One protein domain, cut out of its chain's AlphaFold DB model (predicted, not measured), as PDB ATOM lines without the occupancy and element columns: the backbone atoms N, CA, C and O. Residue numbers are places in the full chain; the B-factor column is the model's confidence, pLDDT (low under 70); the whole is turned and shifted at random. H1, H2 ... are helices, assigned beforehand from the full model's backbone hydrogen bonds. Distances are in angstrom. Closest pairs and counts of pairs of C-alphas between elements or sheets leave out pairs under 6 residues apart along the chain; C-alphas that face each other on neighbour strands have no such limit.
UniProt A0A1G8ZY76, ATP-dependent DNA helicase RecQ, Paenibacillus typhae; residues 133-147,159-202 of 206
ATOM      1  N   ALA A 133     157.829  -2.777  23.181       93.94
ATOM      2  CA  ALA A 133     156.695  -2.382  24.008       93.94
ATOM      3  C   ALA A 133     156.676  -3.081  25.383       93.94
ATOM      4  O   ALA A 133     156.408  -2.427  26.385       93.94
ATOM      5  N   MET A 134     157.036  -4.367  25.470       95.69
ATOM      6  CA  MET A 134     157.143  -5.063  26.761       95.69
ATOM      7  C   MET A 134     158.305  -4.543  27.612       95.69
ATOM      8  O   MET A 134     158.135  -4.378  28.818       95.69
ATOM      9  N   GLN A 135     159.457  -4.240  27.002       96.88
ATOM     10  CA  GLN A 135     160.582  -3.621  27.718       96.88
ATOM     11  C   GLN A 135     160.178  -2.262  28.312       96.88
ATOM     12  O   GLN A 135     160.441  -2.008  29.486       96.88
ATOM     13  N   HIS A 136     159.461  -1.433  27.541       96.31
ATOM     14  CA  HIS A 136     158.916  -0.157  28.011       96.31
ATOM     15  C   HIS A 136     157.926  -0.337  29.163       96.31
ATOM     16  O   HIS A 136     158.030   0.362  30.169       96.31
ATOM     17  N   ILE A 137     156.977  -1.271  29.034       97.12
ATOM     18  CA  ILE A 137     155.988  -1.555  30.080       97.12
ATOM     19  C   ILE A 137     156.697  -1.937  31.382       97.12
ATOM     20  O   ILE A 137     156.438  -1.322  32.413       97.12
ATOM     21  N   TYR A 138     157.631  -2.891  31.341       97.75
ATOM     22  CA  TYR A 138     158.392  -3.278  32.530       97.75
ATOM     23  C   TYR A 138     159.210  -2.121  33.091       97.75
ATOM     24  O   TYR A 138     159.196  -1.916  34.301       97.75
ATOM     25  N   TYR A 139     159.865  -1.321  32.249       97.81
ATOM     26  CA  TYR A 139     160.592  -0.150  32.724       97.81
ATOM     27  C   TYR A 139     159.680   0.822  33.466       97.81
ATOM     28  O   TYR A 139     159.955   1.139  34.620       97.81
ATOM     29  N   PHE A 140     158.572   1.264  32.872       96.44
ATOM     30  CA  PHE A 140     157.703   2.258  33.509       96.44
ATOM     31  C   PHE A 140     157.024   1.756  34.782       96.44
ATOM     32  O   PHE A 140     156.809   2.556  35.691       96.44
ATOM     33  N   LEU A 141     156.730   0.458  34.873       97.69
ATOM     34  CA  LEU A 141     156.176  -0.136  36.088       97.69
ATOM     35  C   LEU A 141     157.246  -0.323  37.179       97.69
ATOM     36  O   LEU A 141     156.985  -0.076  38.354       97.69
ATOM     37  N   LEU A 142     158.464  -0.734  36.815       97.81
ATOM     38  CA  LEU A 142     159.405  -1.315  37.779       97.81
ATOM     39  C   LEU A 142     160.643  -0.458  38.071       97.81
ATOM     40  O   LEU A 142     161.282  -0.678  39.093       97.81
ATOM     41  N   ASN A 143     161.000   0.539  37.250       95.69
ATOM     42  CA  ASN A 143     162.284   1.255  37.397       95.69
ATOM     43  C   ASN A 143     162.483   1.967  38.750       95.69
ATOM     44  O   ASN A 143     163.617   2.253  39.124       95.69
ATOM     45  N   ARG A 144     161.399   2.253  39.480       94.75
ATOM     46  CA  ARG A 144     161.434   2.911  40.798       94.75
ATOM     47  C   ARG A 144     161.436   1.939  41.975       94.75
ATOM     48  O   ARG A 144     161.488   2.375  43.121       94.75
ATOM     49  N   GLN A 145     161.335   0.647  41.695       96.25
ATOM     50  CA  GLN A 145     161.249  -0.405  42.693       96.25
ATOM     51  C   GLN A 145     162.655  -0.931  42.977       96.25
ATOM     52  O   GLN A 145     163.406  -1.227  42.043       96.25
ATOM     53  N   LYS A 146     163.017  -1.040  44.259       95.06
ATOM     54  CA  LYS A 146     164.387  -1.379  44.681       95.06
ATOM     55  C   LYS A 146     164.853  -2.737  44.145       95.06
ATOM     56  O   LYS A 146     166.032  -2.910  43.875       95.06
ATOM     57  N   GLU A 147     163.923  -3.671  43.957       96.38
ATOM     58  CA  GLU A 147     164.175  -5.016  43.440       96.38
ATOM     59  C   GLU A 147     164.512  -5.040  41.940       96.38
ATOM     60  O   GLU A 147     165.048  -6.026  41.443       96.38
ATOM     61  N   PRO A 159     164.304   4.358  28.326       93.38
ATOM     62  CA  PRO A 159     163.514   4.795  27.193       93.38
ATOM     63  C   PRO A 159     162.912   6.188  27.398       93.38
ATOM     64  O   PRO A 159     162.635   6.609  28.523       93.38
ATOM     65  N   GLU A 160     162.647   6.877  26.290       88.25
ATOM     66  CA  GLU A 160     161.940   8.157  26.286       88.25
ATOM     67  C   GLU A 160     160.413   7.982  26.380       88.25
ATOM     68  O   GLU A 160     159.846   6.952  26.009       88.25
ATOM     69  N   GLY A 161     159.728   9.035  26.837       81.75
ATOM     70  CA  GLY A 161     158.271   9.068  26.983       81.75
ATOM     71  C   GLY A 161     157.770   8.473  28.302       81.75
ATOM     72  O   GLY A 161     158.547   8.030  29.139       81.75
ATOM     73  N   SER A 162     156.455   8.521  28.532       68.38
ATOM     74  CA  SER A 162     155.797   7.837  29.654       68.38
ATOM     75  C   SER A 162     154.298   7.730  29.383       68.38
ATOM     76  O   SER A 162     153.539   8.668  29.613       68.38
ATOM     77  N   ALA A 163     153.873   6.590  28.845       84.50
ATOM     78  CA  ALA A 163     152.457   6.264  28.684       84.50
ATOM     79  C   ALA A 163     152.221   4.759  28.914       84.50
ATOM     80  O   ALA A 163     151.762   4.065  28.003       84.50
ATOM     81  N   PRO A 164     152.573   4.222  30.105       89.00
ATOM     82  CA  PRO A 164     152.423   2.797  30.398       89.00
ATOM     83  C   PRO A 164     150.989   2.314  30.168       89.00
ATOM     84  O   PRO A 164     150.805   1.253  29.589       89.00
ATOM     85  N   GLU A 165     149.973   3.106  30.523       93.19
ATOM     86  CA  GLU A 165     148.571   2.744  30.289       93.19
ATOM     87  C   GLU A 165     148.256   2.517  28.809       93.19
ATOM     88  O   GLU A 165     147.715   1.473  28.451       93.19
ATOM     89  N   THR A 166     148.609   3.472  27.946       92.81
ATOM     90  CA  THR A 166     148.371   3.373  26.501       92.81
ATOM     91  C   THR A 166     149.105   2.175  25.915       92.81
ATOM     92  O   THR A 166     148.488   1.357  25.234       92.81
ATOM     93  N   LEU A 167     150.384   2.002  26.266       93.75
ATOM     94  CA  LEU A 167     151.185   0.859  25.823       93.75
ATOM     95  C   LEU A 167     150.575  -0.477  26.263       93.75
ATOM     96  O   LEU A 167     150.524  -1.419  25.474       93.75
ATOM     97  N   ILE A 168     150.086  -0.566  27.504       96.12
ATOM     98  CA  ILE A 168     149.419  -1.766  28.018       96.12
ATOM     99  C   ILE A 168     148.121  -2.024  27.245       96.12
ATOM    100  O   ILE A 168     147.897  -3.153  26.810       96.12
ATOM    101  N   ARG A 169     147.282  -1.003  27.015       94.88
ATOM    102  CA  ARG A 169     146.032  -1.155  26.245       94.88
ATOM    103  C   ARG A 169     146.291  -1.651  24.829       94.88
ATOM    104  O   ARG A 169     145.580  -2.535  24.364       94.88
ATOM    105  N   GLU A 170     147.315  -1.127  24.170       92.88
ATOM    106  CA  GLU A 170     147.699  -1.538  22.819       92.88
ATOM    107  C   GLU A 170     148.266  -2.966  22.795       92.88
ATOM    108  O   GLU A 170     147.840  -3.792  21.988       92.88
ATOM    109  N   CYS A 171     149.185  -3.297  23.710       93.31
ATOM    110  CA  CYS A 171     149.832  -4.614  23.756       93.31
ATOM    111  C   CYS A 171     148.889  -5.747  24.175       93.31
ATOM    112  O   CYS A 171     149.071  -6.901  23.773       93.31
ATOM    113  N   PHE A 172     147.907  -5.428  25.013       94.31
ATOM    114  CA  PHE A 172     146.990  -6.391  25.614       94.31
ATOM    115  C   PHE A 172     145.541  -6.190  25.161       94.31
ATOM    116  O   PHE A 172     144.619  -6.702  25.799       94.31
ATOM    117  N   ALA A 173     145.328  -5.504  24.033       92.44
ATOM    118  CA  ALA A 173     144.014  -5.347  23.423       92.44
ATOM    119  C   ALA A 173     143.304  -6.707  23.293       92.44
ATOM    120  O   ALA A 173     143.906  -7.703  22.886       92.44
ATOM    121  N   ALA A 174     142.029  -6.753  23.687       90.75
ATOM    122  CA  ALA A 174     141.200  -7.965  23.747       90.75
ATOM    123  C   ALA A 174     141.714  -9.104  24.663       90.75
ATOM    124  O   ALA A 174     141.121 -10.181  24.681       90.75
ATOM    125  N   ARG A 175     142.784  -8.890  25.442       92.50
ATOM    126  CA  ARG A 175     143.330  -9.849  26.426       92.50
ATOM    127  C   ARG A 175     143.124  -9.401  27.871       92.50
ATOM    128  O   ARG A 175     143.217 -10.218  28.780       92.50
ATOM    129  N   ILE A 176     142.845  -8.119  28.072       93.56
ATOM    130  CA  ILE A 176     142.437  -7.532  29.348       93.56
ATOM    131  C   ILE A 176     141.089  -6.829  29.183       93.56
ATOM    132  O   ILE A 176     140.684  -6.493  28.070       93.56
ATOM    133  N   CYS A 177     140.387  -6.612  30.295       92.50
ATOM    134  CA  CYS A 177     139.128  -5.874  30.298       92.50
ATOM    135  C   CYS A 177     139.339  -4.438  29.790       92.50
ATOM    136  O   CYS A 177     140.203  -3.724  30.297       92.50
ATOM    137  N   GLU A 178     138.520  -3.993  28.833       91.44
ATOM    138  CA  GLU A 178     138.581  -2.630  28.281       91.44
ATOM    139  C   GLU A 178     138.364  -1.560  29.365       91.44
ATOM    140  O   GLU A 178     139.038  -0.528  29.383       91.44
ATOM    141  N   HIS A 179     137.497  -1.857  30.335       92.94
ATOM    142  CA  HIS A 179     137.189  -0.990  31.472       92.94
ATOM    143  C   HIS A 179     138.126  -1.182  32.673       92.94
ATOM    144  O   HIS A 179     137.838  -0.663  33.749       92.94
ATOM    145  N   ALA A 180     139.227  -1.934  32.532       93.69
ATOM    146  CA  ALA A 180     140.220  -2.033  33.596       93.69
ATOM    147  C   ALA A 180     140.781  -0.641  33.932       93.69
ATOM    148  O   ALA A 180     141.184   0.120  33.040       93.69
ATOM    149  N   ASP A 181     140.825  -0.336  35.228       95.69
ATOM    150  CA  ASP A 181     141.390   0.899  35.769       95.69
ATOM    151  C   ASP A 181     142.924   0.821  35.788       95.69
ATOM    152  O   ASP A 181     143.565   0.636  36.823       95.69
ATOM    153  N   LEU A 182     143.517   0.888  34.593       96.19
ATOM    154  CA  LEU A 182     144.963   0.790  34.421       96.19
ATOM    155  C   LEU A 182     145.704   1.950  35.079       96.19
ATOM    156  O   LEU A 182     146.797   1.723  35.585       96.19
ATOM    157  N   GLY A 183     145.129   3.154  35.123       95.06
ATOM    158  CA  GLY A 183     145.780   4.292  35.773       95.06
ATOM    159  C   GLY A 183     145.971   4.069  37.263       95.06
ATOM    160  O   GLY A 183     147.072   4.264  37.787       95.06
ATOM    161  N   ARG A 184     144.948   3.533  37.936       96.31
ATOM    162  CA  ARG A 184     145.088   3.119  39.329       96.31
ATOM    163  C   ARG A 184     146.082   1.971  39.496       96.31
ATOM    164  O   ARG A 184     146.934   2.031  40.373       96.31
ATOM    165  N   MET A 185     146.029   0.943  38.650       97.25
ATOM    166  CA  MET A 185     146.950  -0.199  38.761       97.25
ATOM    167  C   MET A 185     148.416   0.196  38.523       97.25
ATOM    168  O   MET A 185     149.290  -0.262  39.247       97.25
ATOM    169  N   VAL A 186     148.695   1.072  37.555       96.44
ATOM    170  CA  VAL A 186     150.047   1.585  37.267       96.44
ATOM    171  C   VAL A 186     150.606   2.384  38.446       96.44
ATOM    172  O   VAL A 186     151.807   2.349  38.694       96.44
ATOM    173  N   THR A 187     149.756   3.122  39.161       94.75
ATOM    174  CA  THR A 187     150.191   4.021  40.239       94.75
ATOM    175  C   THR A 187     150.239   3.340  41.605       94.75
ATOM    176  O   THR A 187     151.200   3.546  42.343       94.75
ATOM    177  N   GLU A 188     149.241   2.520  41.937       97.06
ATOM    178  CA  GLU A 188     149.103   1.877  43.252       97.06
ATOM    179  C   GLU A 188     149.696   0.463  43.303       97.06
ATOM    180  O   GLU A 188     150.172   0.046  44.357       97.06
ATOM    181  N   HIS A 189     149.686  -0.272  42.184       97.56
ATOM    182  CA  HIS A 189     150.057  -1.695  42.124       97.56
ATOM    183  C   HIS A 189     150.956  -2.049  40.918       97.56
ATOM    184  O   HIS A 189     150.662  -2.997  40.180       97.56
ATOM    185  N   PRO A 190     152.035  -1.289  40.646       97.56
ATOM    186  CA  PRO A 190     152.812  -1.464  39.422       97.56
ATOM    187  C   PRO A 190     153.518  -2.823  39.330       97.56
ATOM    188  O   PRO A 190     153.643  -3.376  38.236       97.56
ATOM    189  N   VAL A 191     153.976  -3.367  40.461       98.06
ATOM    190  CA  VAL A 191     154.694  -4.650  40.511       98.06
ATOM    191  C   VAL A 191     153.729  -5.803  40.260       98.06
ATOM    192  O   VAL A 191     153.978  -6.657  39.408       98.06
ATOM    193  N   GLU A 192     152.592  -5.804  40.948       97.81
ATOM    194  CA  GLU A 192     151.535  -6.795  40.780       97.81
ATOM    195  C   GLU A 192     150.980  -6.763  39.355       97.81
ATOM    196  O   GLU A 192     150.784  -7.814  38.740       97.81
ATOM    197  N   LEU A 193     150.793  -5.562  38.796       97.94
ATOM    198  CA  LEU A 193     150.399  -5.388  37.405       97.94
ATOM    199  C   LEU A 193     151.444  -5.976  36.451       97.94
ATOM    200  O   LEU A 193     151.069  -6.694  35.528       97.94
ATOM    201  N   ALA A 194     152.741  -5.735  36.670       97.81
ATOM    202  CA  ALA A 194     153.798  -6.304  35.832       97.81
ATOM    203  C   ALA A 194     153.759  -7.842  35.830       97.81
ATOM    204  O   ALA A 194     153.808  -8.450  34.759       97.81
ATOM    205  N   TYR A 195     153.588  -8.472  36.997       96.56
ATOM    206  CA  TYR A 195     153.445  -9.927  37.093       96.56
ATOM    207  C   TYR A 195     152.174 -10.443  36.412       96.56
ATOM    208  O   TYR A 195     152.226 -11.432  35.676       96.56
ATOM    209  N   ALA A 196     151.035  -9.769  36.597       95.75
ATOM    210  CA  ALA A 196     149.792 -10.134  35.922       95.75
ATOM    211  C   ALA A 196     149.945 -10.059  34.394       95.75
ATOM    212  O   ALA A 196     149.571 -10.991  33.682       95.75
ATOM    213  N   LEU A 197     150.556  -8.988  33.884       96.00
ATOM    214  CA  LEU A 197     150.827  -8.816  32.458       96.00
ATOM    215  C   LEU A 197     151.813  -9.862  31.931       96.00
ATOM    216  O   LEU A 197     151.593 -10.375  30.835       96.00
ATOM    217  N   ALA A 198     152.847 -10.228  32.694       94.88
ATOM    218  CA  ALA A 198     153.775 -11.300  32.329       94.88
ATOM    219  C   ALA A 198     153.039 -12.632  32.125       94.88
ATOM    220  O   ALA A 198     153.215 -13.294  31.100       94.88
ATOM    221  N   MET A 199     152.145 -12.976  33.059       92.38
ATOM    222  CA  MET A 199     151.312 -14.176  32.981       92.38
ATOM    223  C   MET A 199     150.366 -14.134  31.786       92.38
ATOM    224  O   MET A 199     150.343 -15.073  30.993       92.38
ATOM    225  N   ILE A 200     149.640 -13.031  31.591       93.31
ATOM    226  CA  ILE A 200     148.761 -12.865  30.425       93.31
ATOM    227  C   ILE A 200     149.574 -12.972  29.138       93.31
ATOM    228  O   ILE A 200     149.080 -13.534  28.162       93.31
ATOM    229  N   ASN A 201     150.813 -12.461  29.124       91.06
ATOM    230  CA  ASN A 201     151.695 -12.471  27.965       91.06
ATOM    231  C   ASN A 201     152.176 -13.877  27.578       91.06
ATOM    232  O   ASN A 201     152.503 -14.095  26.407       91.06
ATOM    233  N   THR A 202     152.145 -14.843  28.503       85.25
ATOM    234  CA  THR A 202     152.288 -16.258  28.152       85.25
ATOM    235  C   THR A 202     151.126 -16.631  27.249       85.25
ATOM    236  O   THR A 202     149.965 -16.641  27.641       85.25
TER     237      THR A 202
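AT A GLANCE: This is residues 133 to 147 and 159 to 202 of the 206 residues of the protein "ATP-dependent DNA helicase RecQ" of Paenibacillus typhae (UniProt A0A1G8ZY76). Four short helices make a small cluster: H1 packs on H2 and on residues 190 to 194 of H4, while H3 folds back on H2 as a hairpin. The printed part has 59 residues, with H1, H2, H3, H4 in chain order and no named strand, class all helix. It is compact, radius of gyration of the C-alphas 10.6 A, spanning 31 by 23 by 22 A.

IN THESE COORDINATES: Find C-alpha 133 at (156.695, -2.382, 24.008); H1 runs to residue 142, 14.1 A. H2 is residues 164 to 171, H3 182 to 188. H4, residues 190 to 201, 15.9 A, ends at (151.695, -12.471, 27.965).

HOW THE PARTS SIT: H1 touches H2, closest C-alphas Ile 137 and Pro 164, 5.6 A, at a shallow tilt of 31 degrees, opposite ways. Residues 190 to 194 alone of H4 touch H1, closest C-alphas Leu 141 and Pro 190, 4.9 A. The hairpin H2 and H3 touch at Glu 165 and Leu 182, closest C-alphas, 5.8 A. H2 and H4 are only just apart, 8.4 A. In H1, H2, H3 and H4 every O i to N i+4 pair is within hydrogen-bond range.

THE WHOLE: Residues 148 to 158 are not printed; C-alphas 147 and 159 are 19.0 A apart. Residue 162 is under pLDDT 70.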